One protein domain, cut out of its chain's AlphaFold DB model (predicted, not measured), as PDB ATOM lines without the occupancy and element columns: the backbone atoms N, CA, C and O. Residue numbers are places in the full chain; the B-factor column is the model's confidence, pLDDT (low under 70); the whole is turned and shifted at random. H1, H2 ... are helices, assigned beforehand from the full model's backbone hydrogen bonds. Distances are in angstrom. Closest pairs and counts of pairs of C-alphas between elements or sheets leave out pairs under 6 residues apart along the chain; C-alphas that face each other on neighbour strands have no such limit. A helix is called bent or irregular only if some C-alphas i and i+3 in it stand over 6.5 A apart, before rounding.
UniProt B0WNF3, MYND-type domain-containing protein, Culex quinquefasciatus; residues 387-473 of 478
ATOM      1  N   PHE A 387     -42.281 -39.001 -48.640       89.19
ATOM      2  CA  PHE A 387     -40.858 -39.267 -48.345       89.19
ATOM      3  C   PHE A 387     -40.536 -40.508 -47.479       89.19
ATOM      4  O   PHE A 387     -39.483 -41.124 -47.653       89.19
ATOM      5  N   LEU A 388     -41.427 -40.891 -46.553       87.88
ATOM      6  CA  LEU A 388     -41.296 -42.095 -45.714       87.88
ATOM      7  C   LEU A 388     -42.275 -43.229 -46.079       87.88
ATOM      8  O   LEU A 388     -42.189 -44.316 -45.509       87.88
ATOM      9  N   GLY A 389     -43.244 -42.971 -46.959       89.38
ATOM     10  CA  GLY A 389     -44.477 -43.752 -47.068       89.38
ATOM     11  C   GLY A 389     -45.424 -43.564 -45.870       89.38
ATOM     12  O   GLY A 389     -45.030 -43.117 -44.788       89.38
ATOM     13  N   GLN A 390     -46.698 -43.919 -46.064       89.25
ATOM     14  CA  GLN A 390     -47.761 -43.712 -45.070       89.25
ATOM     15  C   GLN A 390     -47.473 -44.429 -43.738       89.25
ATOM     16  O   GLN A 390     -47.574 -43.820 -42.673       89.25
ATOM     17  N   ASP A 391     -47.065 -45.700 -43.783       91.00
ATOM     18  CA  ASP A 391     -46.934 -46.539 -42.582       91.00
ATOM     19  C   ASP A 391     -45.800 -46.099 -41.650       91.00
ATOM     20  O   ASP A 391     -45.933 -46.182 -40.428       91.00
ATOM     21  N   ARG A 392     -44.678 -45.615 -42.202       90.00
ATOM     22  CA  ARG A 392     -43.585 -45.040 -41.398       90.00
ATOM     23  C   ARG A 392     -43.935 -43.622 -40.939       90.00
ATOM     24  O   ARG A 392     -43.663 -43.293 -39.788       90.00
ATOM     25  N   GLY A 393     -44.616 -42.825 -41.768       92.00
ATOM     26  CA  GLY A 393     -45.116 -41.498 -41.384       92.00
ATOM     27  C   GLY A 393     -46.062 -41.532 -40.175       92.00
ATOM     28  O   GLY A 393     -45.892 -40.756 -39.235       92.00
ATOM     29  N   VAL A 394     -47.001 -42.485 -40.135       94.50
ATOM     30  CA  VAL A 394     -47.904 -42.680 -38.983       94.50
ATOM     31  C   VAL A 394     -47.139 -43.098 -37.720       94.50
ATOM     32  O   VAL A 394     -47.475 -42.633 -36.632       94.50
ATOM     33  N   LYS A 395     -46.085 -43.917 -37.835       94.06
ATOM     34  CA  LYS A 395     -45.245 -44.299 -36.685       94.06
ATOM     35  C   LYS A 395     -44.438 -43.121 -36.139       94.06
ATOM     36  O   LYS A 395     -44.416 -42.934 -34.927       94.06
ATOM     37  N   VAL A 396     -43.854 -42.284 -37.004       94.81
ATOM     38  CA  VAL A 396     -43.213 -41.022 -36.579       94.81
ATOM     39  C   VAL A 396     -44.218 -40.148 -35.823       94.81
ATOM     40  O   VAL A 396     -43.931 -39.720 -34.710       94.81
ATOM     41  N   LEU A 397     -45.430 -39.954 -36.358       94.12
ATOM     42  CA  LEU A 397     -46.483 -39.181 -35.688       94.12
ATOM     43  C   LEU A 397     -46.857 -39.746 -34.303       94.12
ATOM     44  O   LEU A 397     -47.135 -38.973 -33.385       94.12
ATOM     45  N   GLN A 398     -46.847 -41.069 -34.122       94.06
ATOM     46  CA  GLN A 398     -47.087 -41.707 -32.821       94.06
ATOM     47  C   GLN A 398     -45.958 -41.432 -31.817       94.06
ATOM     48  O   GLN A 398     -46.258 -41.060 -30.682       94.06
ATOM     49  N   GLU A 399     -44.687 -41.551 -32.222       93.69
ATOM     50  CA  GLU A 399     -43.535 -41.210 -31.366       93.69
ATOM     51  C   GLU A 399     -43.597 -39.731 -30.942       93.69
ATOM     52  O   GLU A 399     -43.597 -39.418 -29.750       93.69
ATOM     53  N   VAL A 400     -43.798 -38.829 -31.909       93.44
ATOM     54  CA  VAL A 400     -43.956 -37.379 -31.698       93.44
ATOM     55  C   VAL A 400     -45.111 -37.051 -30.742       93.44
ATOM     56  O   VAL A 400     -44.941 -36.270 -29.805       93.44
ATOM     57  N   THR A 401     -46.277 -37.675 -30.925       93.81
ATOM     58  CA  THR A 401     -47.452 -37.450 -30.061       93.81
ATOM     59  C   THR A 401     -47.215 -37.975 -28.642       93.81
ATOM     60  O   THR A 401     -47.616 -37.330 -27.669       93.81
ATOM     61  N   GLY A 402     -46.527 -39.113 -28.499       91.75
ATOM     62  CA  GLY A 402     -46.127 -39.669 -27.205       91.75
ATOM     63  C   GLY A 402     -45.168 -38.746 -26.451       91.75
ATOM     64  O   GLY A 402     -45.378 -38.474 -25.270       91.75
ATOM     65  N   MET A 403     -44.178 -38.185 -27.146       91.12
ATOM     66  CA  MET A 403     -43.256 -37.189 -26.594       91.12
ATOM     67  C   MET A 403     -43.943 -35.868 -26.218       91.12
ATOM     68  O   MET A 403     -43.647 -35.285 -25.176       91.12
ATOM     69  N   TYR A 404     -44.877 -35.380 -27.037       91.44
ATOM     70  CA  TYR A 404     -45.644 -34.182 -26.692       91.44
ATOM     71  C   TYR A 404     -46.481 -34.417 -25.425       91.44
ATOM     72  O   TYR A 404     -46.534 -33.568 -24.535       91.44
ATOM     73  N   SER A 405     -47.056 -35.617 -25.303       93.81
ATOM     74  CA  SER A 405     -47.844 -36.048 -24.142       93.81
ATOM     75  C   SER A 405     -47.007 -36.292 -22.878       93.81
ATOM     76  O   SER A 405     -47.543 -36.175 -21.778       93.81
ATOM     77  N   SER A 406     -45.708 -36.603 -22.999       91.69
ATOM     78  CA  SER A 406     -44.796 -36.746 -21.850       91.69
ATOM     79  C   SER A 406     -44.228 -35.415 -21.340       91.69
ATOM     80  O   SER A 406     -43.593 -35.386 -20.288       91.69
ATOM     81  N   GLY A 407     -44.478 -34.304 -22.044       90.81
ATOM     82  CA  GLY A 407     -44.146 -32.955 -21.582       90.81
ATOM     83  C   GLY A 407     -42.691 -32.520 -21.790       90.81
ATOM     84  O   GLY A 407     -42.296 -31.492 -21.246       90.81
ATOM     85  N   VAL A 408     -41.891 -33.244 -22.586       91.31
ATOM     86  CA  VAL A 408     -40.481 -32.870 -22.854       91.31
ATOM     87  C   VAL A 408     -40.325 -31.607 -23.719       91.31
ATOM     88  O   VAL A 408     -39.262 -30.986 -23.728       91.31
ATOM     89  N   PHE A 409     -41.388 -31.206 -24.420       91.94
ATOM     90  CA  PHE A 409     -41.439 -30.044 -25.312       91.94
ATOM     91  C   PHE A 409     -41.421 -28.701 -24.562       91.94
ATOM     92  O   PHE A 409     -42.204 -28.478 -23.636       91.94
ATOM     93  N   ARG A 410     -40.591 -27.760 -25.027       88.12
ATOM     94  CA  ARG A 410     -40.387 -26.421 -24.437       88.12
ATOM     95  C   ARG A 410     -40.711 -25.315 -25.444       88.12
ATOM     96  O   ARG A 410     -40.564 -25.525 -26.644       88.12
ATOM     97  N   ASP A 411     -41.125 -24.137 -24.977       87.06
ATOM     98  CA  ASP A 411     -41.375 -22.975 -25.849       87.06
ATOM     99  C   ASP A 411     -40.099 -22.584 -26.628       87.06
ATOM    100  O   ASP A 411     -39.002 -22.512 -26.065       87.06
ATOM    101  N   GLY A 412     -40.237 -22.339 -27.934       86.00
ATOM    102  CA  GLY A 412     -39.112 -22.080 -28.830       86.00
ATOM    103  C   GLY A 412     -38.358 -20.774 -28.541       86.00
ATOM    104  O   GLY A 412     -38.951 -19.705 -28.397       86.00
ATOM    105  N   GLN A 413     -37.024 -20.841 -28.509       83.44
ATOM    106  CA  GLN A 413     -36.151 -19.695 -28.211       83.44
ATOM    107  C   GLN A 413     -35.793 -18.865 -29.461       83.44
ATOM    108  O   GLN A 413     -35.870 -19.355 -30.590       83.44
ATOM    109  N   LEU A 414     -35.384 -17.605 -29.262       83.50
ATOM    110  CA  LEU A 414     -34.877 -16.718 -30.319       83.50
ATOM    111  C   LEU A 414     -33.356 -16.545 -30.238       83.50
ATOM    112  O   LEU A 414     -32.783 -16.534 -29.150       83.50
ATOM    113  N   VAL A 415     -32.737 -16.341 -31.403       79.62
ATOM    114  CA  VAL A 415     -31.280 -16.208 -31.599       79.62
ATOM    115  C   VAL A 415     -30.658 -15.064 -30.790       79.62
ATOM    116  O   VAL A 415     -29.548 -15.204 -30.286       79.62
ATOM    117  N   SER A 416     -31.354 -13.933 -30.635       75.94
ATOM    118  CA  SER A 416     -30.931 -12.866 -29.726       75.94
ATOM    119  C   SER A 416     -32.083 -12.497 -28.805       75.94
ATOM    120  O   SER A 416     -33.040 -11.837 -29.194       75.94
ATOM    121  N   ASN A 417     -32.019 -12.944 -27.554       62.12
ATOM    122  CA  ASN A 417     -33.123 -12.769 -26.618       62.12
ATOM    123  C   ASN A 417     -33.079 -11.384 -25.937       62.12
ATOM    124  O   ASN A 417     -32.817 -11.261 -24.740       62.12
ATOM    125  N   ARG A 418     -33.281 -10.310 -26.717       58.34
ATOM    126  CA  ARG A 418     -33.201  -8.911 -26.254       58.34
ATOM    127  C   ARG A 418     -34.419  -8.468 -25.431       58.34
ATOM    128  O   ARG A 418     -35.179  -7.586 -25.818       58.34
ATOM    129  N   GLY A 419     -34.581  -9.073 -24.256       54.56
ATOM    130  CA  GLY A 419     -35.375  -8.549 -23.137       54.56
ATOM    131  C   GLY A 419     -36.903  -8.529 -23.293       54.56
ATOM    132  O   GLY A 419     -37.592  -8.168 -22.338       54.56
ATOM    133  N   ARG A 420     -37.467  -8.921 -24.444       57.56
ATOM    134  CA  ARG A 420     -38.925  -9.022 -24.622       57.56
ATOM    135  C   ARG A 420     -39.471 -10.209 -23.822       57.56
ATOM    136  O   ARG A 420     -39.180 -11.357 -24.131       57.56
ATOM    137  N   LYS A 421     -40.317  -9.935 -22.823       62.47
ATOM    138  CA  LYS A 421     -40.907 -10.956 -21.930       62.47
ATOM    139  C   LYS A 421     -41.890 -11.913 -22.626       62.47
ATOM    140  O   LYS A 421     -42.126 -13.003 -22.124       62.47
ATOM    141  N   ASN A 422     -42.446 -11.520 -23.776       66.38
ATOM    142  CA  ASN A 422     -43.434 -12.291 -24.535       66.38
ATOM    143  C   ASN A 422     -42.917 -12.638 -25.942       66.38
ATOM    144  O   ASN A 422     -43.262 -11.995 -26.931       66.38
ATOM    145  N   LEU A 423     -42.088 -13.684 -26.035       69.69
ATOM    146  CA  LEU A 423     -41.520 -14.172 -27.304       69.69
ATOM    147  C   LEU A 423     -42.556 -14.850 -28.219       69.69
ATOM    148  O   LEU A 423     -42.349 -14.928 -29.430       69.69
ATOM    149  N   ARG A 424     -43.699 -15.275 -27.655       75.12
ATOM    150  CA  ARG A 424     -44.760 -16.023 -28.354       75.12
ATOM    151  C   ARG A 424     -45.425 -15.286 -29.523       75.12
ATOM    152  O   ARG A 424     -46.044 -15.935 -30.355       75.12
ATOM    153  N   HIS A 425     -45.255 -13.965 -29.633       78.62
ATOM    154  CA  HIS A 425     -45.665 -13.209 -30.824       78.62
ATOM    155  C   HIS A 425     -44.757 -13.474 -32.043       78.62
ATOM    156  O   HIS A 425     -45.209 -13.382 -33.178       78.62
ATOM    157  N   ILE A 426     -43.477 -13.793 -31.822       81.25
ATOM    158  CA  ILE A 426     -42.491 -14.029 -32.890       81.25
ATOM    159  C   ILE A 426     -42.457 -15.516 -33.257       81.25
ATOM    160  O   ILE A 426     -42.417 -15.856 -34.438       81.25
ATOM    161  N   ARG A 427     -42.504 -16.404 -32.255       85.50
ATOM    162  CA  ARG A 427     -42.673 -17.847 -32.461       85.50
ATOM    163  C   ARG A 427     -43.513 -18.468 -31.346       85.50
ATOM    164  O   ARG A 427     -43.181 -18.335 -30.173       85.50
ATOM    165  N   GLY A 428     -44.616 -19.113 -31.718       85.12
ATOM    166  CA  GLY A 428     -45.537 -19.790 -30.796       85.12
ATOM    167  C   GLY A 428     -45.382 -21.313 -30.770       85.12
ATOM    168  O   GLY A 428     -46.236 -21.994 -30.209       85.12
ATOM    169  N   ASP A 429     -44.346 -21.854 -31.415       88.62
ATOM    170  CA  ASP A 429     -44.080 -23.287 -31.471       88.62
ATOM    171  C   ASP A 429     -43.388 -23.792 -30.200       88.62
ATOM    172  O   ASP A 429     -42.572 -23.103 -29.578       88.62
ATOM    173  N   LYS A 430     -43.702 -25.037 -29.838       87.94
ATOM    174  CA  LYS A 430     -42.918 -25.802 -28.875       87.94
ATOM    175  C   LYS A 430     -41.976 -26.727 -29.625       87.94
ATOM    176  O   LYS A 430     -42.336 -27.259 -30.668       87.94
ATOM    177  N   ILE A 431     -40.787 -26.923 -29.075       91.81
ATOM    178  CA  ILE A 431     -39.720 -27.721 -29.673       91.81
ATOM    179  C   ILE A 431     -39.129 -28.689 -28.653       91.81
ATOM    180  O   ILE A 431     -39.184 -28.469 -27.441       91.81
ATOM    181  N   THR A 432     -38.506 -29.738 -29.167       92.19
ATOM    182  CA  THR A 432     -37.576 -30.596 -28.438       92.19
ATOM    183  C   THR A 432     -36.420 -30.949 -29.375       92.19
ATOM    184  O   THR A 432     -36.596 -30.945 -30.595       92.19
ATOM    185  N   TRP A 433     -35.236 -31.203 -28.822       91.19
ATOM    186  CA  TRP A 433     -34.050 -31.604 -29.584       91.19
ATOM    187  C   TRP A 433     -33.839 -33.109 -29.418       91.19
ATOM    188  O   TRP A 433     -33.932 -33.601 -28.296       91.19
ATOM    189  N   ILE A 434     -33.597 -33.818 -30.524       88.94
ATOM    190  CA  ILE A 434     -33.544 -35.286 -30.582       88.94
ATOM    191  C   ILE A 434     -32.436 -35.746 -31.530       88.94
ATOM    192  O   ILE A 434     -32.282 -35.191 -32.621       88.94
ATOM    193  N   GLU A 435     -31.686 -36.765 -31.114       85.88
ATOM    194  CA  GLU A 435     -30.612 -37.394 -31.893       85.88
ATOM    195  C   GLU A 435     -31.125 -38.556 -32.769       85.88
ATOM    196  O   GLU A 435     -30.520 -38.894 -33.786       85.88
ATOM    197  N   GLY A 436     -32.252 -39.173 -32.395       86.00
ATOM    198  CA  GLY A 436     -32.829 -40.344 -33.065       86.00
ATOM    199  C   GLY A 436     -32.299 -41.683 -32.537       86.00
ATOM    200  O   GLY A 436     -32.409 -42.702 -33.218       86.00
ATOM    201  N   LYS A 437     -31.705 -41.680 -31.337       87.50
ATOM    202  CA  LYS A 437     -31.151 -42.853 -30.628       87.50
ATOM    203  C   LYS A 437     -31.872 -43.138 -29.304       87.50
ATOM    204  O   LYS A 437     -31.620 -44.151 -28.656       87.50
ATOM    205  N   GLU A 438     -32.756 -42.237 -28.898       86.62
ATOM    206  CA  GLU A 438     -33.506 -42.257 -27.654       86.62
ATOM    207  C   GLU A 438     -34.543 -43.398 -27.638       86.62
ATOM    208  O   GLU A 438     -35.132 -43.730 -28.677       86.62
ATOM    209  N   PRO A 439     -34.815 -44.014 -26.470       83.31
ATOM    210  CA  PRO A 439     -35.790 -45.094 -26.366       83.31
ATOM    211  C   PRO A 439     -37.190 -44.600 -26.753       83.31
ATOM    212  O   PRO A 439     -37.752 -43.720 -26.105       83.31
ATOM    213  N   GLY A 440     -37.758 -45.185 -27.812       82.94
ATOM    214  CA  GLY A 440     -39.055 -44.783 -28.368       82.94
ATOM    215  C   GLY A 440     -38.999 -43.693 -29.448       82.94
ATOM    216  O   GLY A 440     -40.054 -43.202 -29.827       82.94
ATOM    217  N   CYS A 441     -37.813 -43.328 -29.949       89.25
ATOM    218  CA  CYS A 441     -37.623 -42.388 -31.069       89.25
ATOM    219  C   CYS A 441     -37.036 -43.079 -32.320       89.25
ATOM    220  O   CYS A 441     -36.249 -42.491 -33.063       89.25
ATOM    221  N   SER A 442     -37.344 -44.362 -32.537       91.94
ATOM    222  CA  SER A 442     -36.696 -45.190 -33.565       91.94
ATOM    223  C   SER A 442     -37.172 -44.883 -34.987       91.94
ATOM    224  O   SER A 442     -36.392 -44.988 -35.934       91.94
ATOM    225  N   ASN A 443     -38.432 -44.479 -35.162       92.25
ATOM    226  CA  ASN A 443     -38.964 -44.060 -36.459       92.25
ATOM    227  C   ASN A 443     -38.523 -42.621 -36.779       92.25
ATOM    228  O   ASN A 443     -38.190 -42.334 -37.930       92.25
ATOM    229  N   ILE A 444     -38.418 -41.747 -35.769       91.38
ATOM    230  CA  ILE A 444     -37.746 -40.440 -35.877       91.38
ATOM    231  C   ILE A 444     -36.279 -40.635 -36.303       91.38
ATOM    232  O   ILE A 444     -35.828 -40.010 -37.261       91.38
ATOM    233  N   GLY A 445     -35.550 -41.567 -35.681       90.88
ATOM    234  CA  GLY A 445     -34.186 -41.927 -36.085       90.88
ATOM    235  C   GLY A 445     -34.089 -42.430 -37.530       90.88
ATOM    236  O   GLY A 445     -33.162 -42.055 -38.250       90.88
ATOM    237  N   TYR A 446     -35.059 -43.217 -38.010       90.94
ATOM    238  CA  TYR A 446     -35.120 -43.601 -39.427       90.94
ATOM    239  C   TYR A 446     -35.313 -42.380 -40.347       90.94
ATOM    240  O   TYR A 446     -34.621 -42.274 -41.358       90.94
ATOM    241  N   LEU A 447     -36.192 -41.432 -39.993       91.44
ATOM    242  CA  LEU A 447     -36.393 -40.185 -40.748       91.44
ATOM    243  C   LEU A 447     -35.097 -39.358 -40.851       91.44
ATOM    244  O   LEU A 447     -34.736 -38.938 -41.951       91.44
ATOM    245  N   ILE A 448     -34.364 -39.184 -39.745       89.88
ATOM    246  CA  ILE A 448     -33.075 -38.468 -39.739       89.88
ATOM    247  C   ILE A 448     -32.072 -39.163 -40.677       89.88
ATOM    248  O   ILE A 448     -31.446 -38.508 -41.511       89.88
ATOM    249  N   ASN A 449     -31.969 -40.495 -40.614       87.81
ATOM    250  CA  ASN A 449     -31.072 -41.268 -41.481       87.81
ATOM    251  C   ASN A 449     -31.481 -41.222 -42.969       87.81
ATOM    252  O   ASN A 449     -30.618 -41.071 -43.834       87.81
ATOM    253  N   ARG A 450     -32.781 -41.283 -43.294       86.25
ATOM    254  CA  ARG A 450     -33.289 -41.146 -44.675       86.25
ATOM    255  C   ARG A 450     -33.014 -39.741 -45.229       86.25
ATOM    256  O   ARG A 450     -32.645 -39.612 -46.395       86.25
ATOM    257  N   PHE A 451     -33.118 -38.701 -44.395       86.44
ATOM    258  CA  PHE A 451     -32.745 -37.329 -44.759       86.44
ATOM    259  C   PHE A 451     -31.231 -37.175 -44.994       86.44
ATOM    260  O   PHE A 451     -30.816 -36.608 -46.005       86.44
ATOM    261  N   ALA A 452     -30.390 -37.740 -44.121       82.94
ATOM    262  CA  ALA A 452     -28.944 -37.788 -44.345       82.94
ATOM    263  C   ALA A 452     -28.598 -38.520 -45.661       82.94
ATOM    264  O   ALA A 452     -27.729 -38.068 -46.408       82.94
ATOM    265  N   GLY A 453     -29.346 -39.580 -45.992       81.06
ATOM    266  CA  GLY A 453     -29.247 -40.323 -47.251       81.06
ATOM    267  C   GLY A 453     -29.449 -39.470 -48.509       81.06
ATOM    268  O   GLY A 453     -28.657 -39.602 -49.438       81.06
ATOM    269  N   ILE A 454     -30.432 -38.556 -48.535       80.19
ATOM    270  CA  ILE A 454     -30.610 -37.620 -49.668       80.19
ATOM    271  C   ILE A 454     -29.641 -36.429 -49.639       80.19
ATOM    272  O   ILE A 454     -29.305 -35.883 -50.690       80.19
ATOM    273  N   SER A 455     -29.164 -36.019 -48.458       69.56
ATOM    274  CA  SER A 455     -28.276 -34.857 -48.325       69.56
ATOM    275  C   SER A 455     -26.806 -35.178 -48.617       69.56
ATOM    276  O   SER A 455     -26.087 -34.321 -49.131       69.56
ATOM    277  N   HIS A 456     -26.327 -36.386 -48.308       70.31
ATOM    278  CA  HIS A 456     -24.919 -36.758 -48.483       70.31
ATOM    279  C   HIS A 456     -24.447 -36.779 -49.962       70.31
ATOM    280  O   HIS A 456     -23.319 -36.352 -50.230       70.31
ATOM    281  N   PRO A 457     -25.268 -37.182 -50.958       63.22
ATOM    282  CA  PRO A 457     -24.947 -37.012 -52.377       63.22
ATOM    283  C   PRO A 457     -24.689 -35.556 -52.795       63.22
ATOM    284  O   PRO A 457     -23.815 -35.326 -53.632       63.22
ATOM    285  N   LEU A 458     -25.377 -34.570 -52.198       56.19
ATOM    286  CA  LEU A 458     -25.203 -33.145 -52.531       56.19
ATOM    287  C   LEU A 458     -23.751 -32.694 -52.321       56.19
ATOM    288  O   LEU A 458     -23.169 -32.037 -53.186       56.19
ATOM    289  N   SER A 459     -23.137 -33.134 -51.219       55.00
ATOM    290  CA  SER A 459     -21.744 -32.845 -50.854       55.00
ATOM    291  C   SER A 459     -20.718 -33.348 -51.880       55.00
ATOM    292  O   SER A 459     -19.599 -32.842 -51.925       55.00
ATOM    293  N   ARG A 460     -21.077 -34.321 -52.733       51.97
ATOM    294  CA  ARG A 460     -20.224 -34.805 -53.836       51.97
ATOM    295  C   ARG A 460     -20.373 -34.014 -55.139       51.97
ATOM    296  O   ARG A 460     -19.494 -34.125 -55.989       51.97
ATOM    297  N   PHE A 461     -21.429 -33.217 -55.312       51.12
ATOM    298  CA  PHE A 461     -21.720 -32.514 -56.573       51.12
ATOM    299  C   PHE A 461     -21.100 -31.106 -56.697       51.12
ATOM    300  O   PHE A 461     -21.394 -30.384 -57.650       51.12
ATOM    301  N   GLY A 462     -20.186 -30.726 -55.796       42.81
ATOM    302  CA  GLY A 462     -19.236 -29.630 -56.042       42.81
ATOM    303  C   GLY A 462     -19.835 -28.218 -56.078       42.81
ATOM    304  O   GLY A 462     -19.356 -27.370 -56.830       42.81
ATOM    305  N   ARG A 463     -20.875 -27.963 -55.279       47.19
ATOM    306  CA  ARG A 463     -21.377 -26.619 -54.936       47.19
ATOM    307  C   ARG A 463     -21.420 -26.483 -53.412       47.19
ATOM    308  O   ARG A 463     -21.470 -27.501 -52.725       47.19
ATOM    309  N   ASP A 464     -21.426 -25.255 -52.899       43.00
ATOM    310  CA  ASP A 464     -21.302 -24.925 -51.466       43.00
ATOM    311  C   ASP A 464     -22.553 -25.275 -50.620       43.00
ATOM    312  O   ASP A 464     -23.171 -24.424 -49.985       43.00
ATOM    313  N   PHE A 465     -22.934 -26.556 -50.598       44.22
ATOM    314  CA  PHE A 465     -24.021 -27.112 -49.780       44.22
ATOM    315  C   PHE A 465     -23.589 -27.486 -48.350       44.22
ATOM    316  O   PHE A 465     -24.405 -27.971 -47.569       44.22
ATOM    317  N   THR A 466     -22.334 -27.225 -47.967       39.84
ATOM    318  CA  THR A 466     -21.787 -27.484 -46.619       39.84
ATOM    319  C   THR A 466     -22.638 -26.891 -45.493       39.84
ATOM    320  O   THR A 466     -22.781 -27.522 -44.451       39.84
ATOM    321  N   ALA A 467     -23.297 -25.749 -45.724       40.91
ATOM    322  CA  ALA A 467     -24.191 -25.112 -44.754       40.91
ATOM    323  C   ALA A 467     -25.404 -25.972 -44.325       40.91
ATOM    324  O   ALA A 467     -25.937 -25.764 -43.235       40.91
ATOM    325  N   PHE A 468     -25.850 -26.934 -45.145       40.03
ATOM    326  CA  PHE A 468     -26.988 -27.801 -44.805       40.03
ATOM    327  C   PHE A 468     -26.632 -28.884 -43.778       40.03
ATOM    328  O   PHE A 468     -27.475 -29.240 -42.955       40.03
ATOM    329  N   HIS A 469     -25.399 -29.400 -43.793       37.44
ATOM    330  CA  HIS A 469     -25.036 -30.580 -43.001       37.44
ATOM    331  C   HIS A 469     -24.985 -30.300 -41.486       37.44
ATOM    332  O   HIS A 469     -25.274 -31.189 -40.690       37.44
ATOM    333  N   GLU A 470     -24.658 -29.070 -41.083       35.62
ATOM    334  CA  GLU A 470     -24.598 -28.665 -39.667       35.62
ATOM    335  C   GLU A 470     -25.892 -28.007 -39.159       35.62
ATOM    336  O   GLU A 470     -26.116 -27.952 -37.953       35.62
ATOM    337  N   THR A 471     -26.774 -27.526 -40.047       36.97
ATOM    338  CA  THR A 471     -28.022 -26.842 -39.642       36.97
ATOM    339  C   THR A 471     -29.282 -27.707 -39.731       36.97
ATOM    340  O   THR A 471     -30.271 -27.384 -39.076       36.97
ATOM    341  N   ALA A 472     -29.265 -28.812 -40.487       33.22
ATOM    342  CA  ALA A 472     -30.422 -29.701 -40.658       33.22
ATOM    343  C   ALA A 472     -30.443 -30.932 -39.723       33.22
ATOM    344  O   ALA A 472     -31.443 -31.651 -39.682       33.22
ATOM    345  N   VAL A 473     -29.362 -31.178 -38.971       36.00
ATOM    346  CA  VAL A 473     -29.258 -32.253 -37.962       36.00
ATOM    347  C   VAL A 473     -29.154 -31.630 -36.564       36.00
ATOM    348  O   VAL A 473     -28.159 -31.771 -35.858       36.00
TER     349      VAL A 473
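Overview. This is residues 387 to 473 of the 478 residues of the protein "MYND-type domain-containing protein" of Culex quinquefasciatus (UniProt B0WNF3). A loose, open arch: one long helix, H1, makes one side, and a second helix, H2, meets it with its first residues at a slant and runs away from it. From the last residue of H1 a long loop, residues 407 to 441, swings out and comes back to H2; its residues 415 to 422 stick out, and residues 410 to 411 pair with residues 430 to 431 as two short antiparallel stretches. After H2 the chain folds back into a short helix, H3, near the last residue of H2. The printed part has 87 residues with three named helices in the order H1, H2, H3 and no named strand; the class is all helix, though under half of the residues, 37 of 87, are in named elements. The whole is loose, with a radius of gyration of the C-alphas of 16.2 A, and spans 45 by 34 by 21 A.

Arrangement. H1, residues 390 to 406, touches H2, residues 442 to 455; the closest C-alphas are those of Val 396 and Asn 443, 5.2 A apart. H1 touches H2 with residues 392 to 399 alone, and H2 touches H1 with residues 443 to 444 alone. Their lines stand at a steep tilt of 57 degrees, and they run opposite ways. H3, residues 466 to 471, is close to H2 but not clearly touching; their closest C-alphas, those of Ser 455 and His 469, are 7.6 A apart. H2 and H3 run opposite ways at a shallow tilt of 15 degrees. H1 and H3 are apart. In H1 and H2 every O i to N i+4 pair is within hydrogen-bond range; in H3 it is 0 of 2, while 2 of its 3 O i to N i+3 pairs are within range.

Along the chain. H1 begins with C-alpha 390 at (-47.761, -43.712, -45.070) and measures 24.4 A from first to last C-alpha. H2 begins with C-alpha 442 at (-36.696, -45.190, -33.565) and measures 19.9 A. H3 measures 9.4 A and ends with C-alpha 471 at (-28.022, -26.842, -39.642); it is neither bent nor irregular, but only just: C-alphas 467 and 470 are 6.2 A apart.

Size, cuts and confidence. The two C-alphas farthest apart are those of Lys 421 and Phe 461, 45.1 A. Without residues 415 to 422, which stand free, the body spans 42 by 34 by 21 A. The link from H1 to H2, 35 residues, is long; the link from H2 to H3, 10 residues, is short. The printed part has no cut. The mean pLDDT of the printed part is 77.2; under 70 are residues 417 to 423, residue 455 and residues 457 to 473, and H3 has a mean of 38.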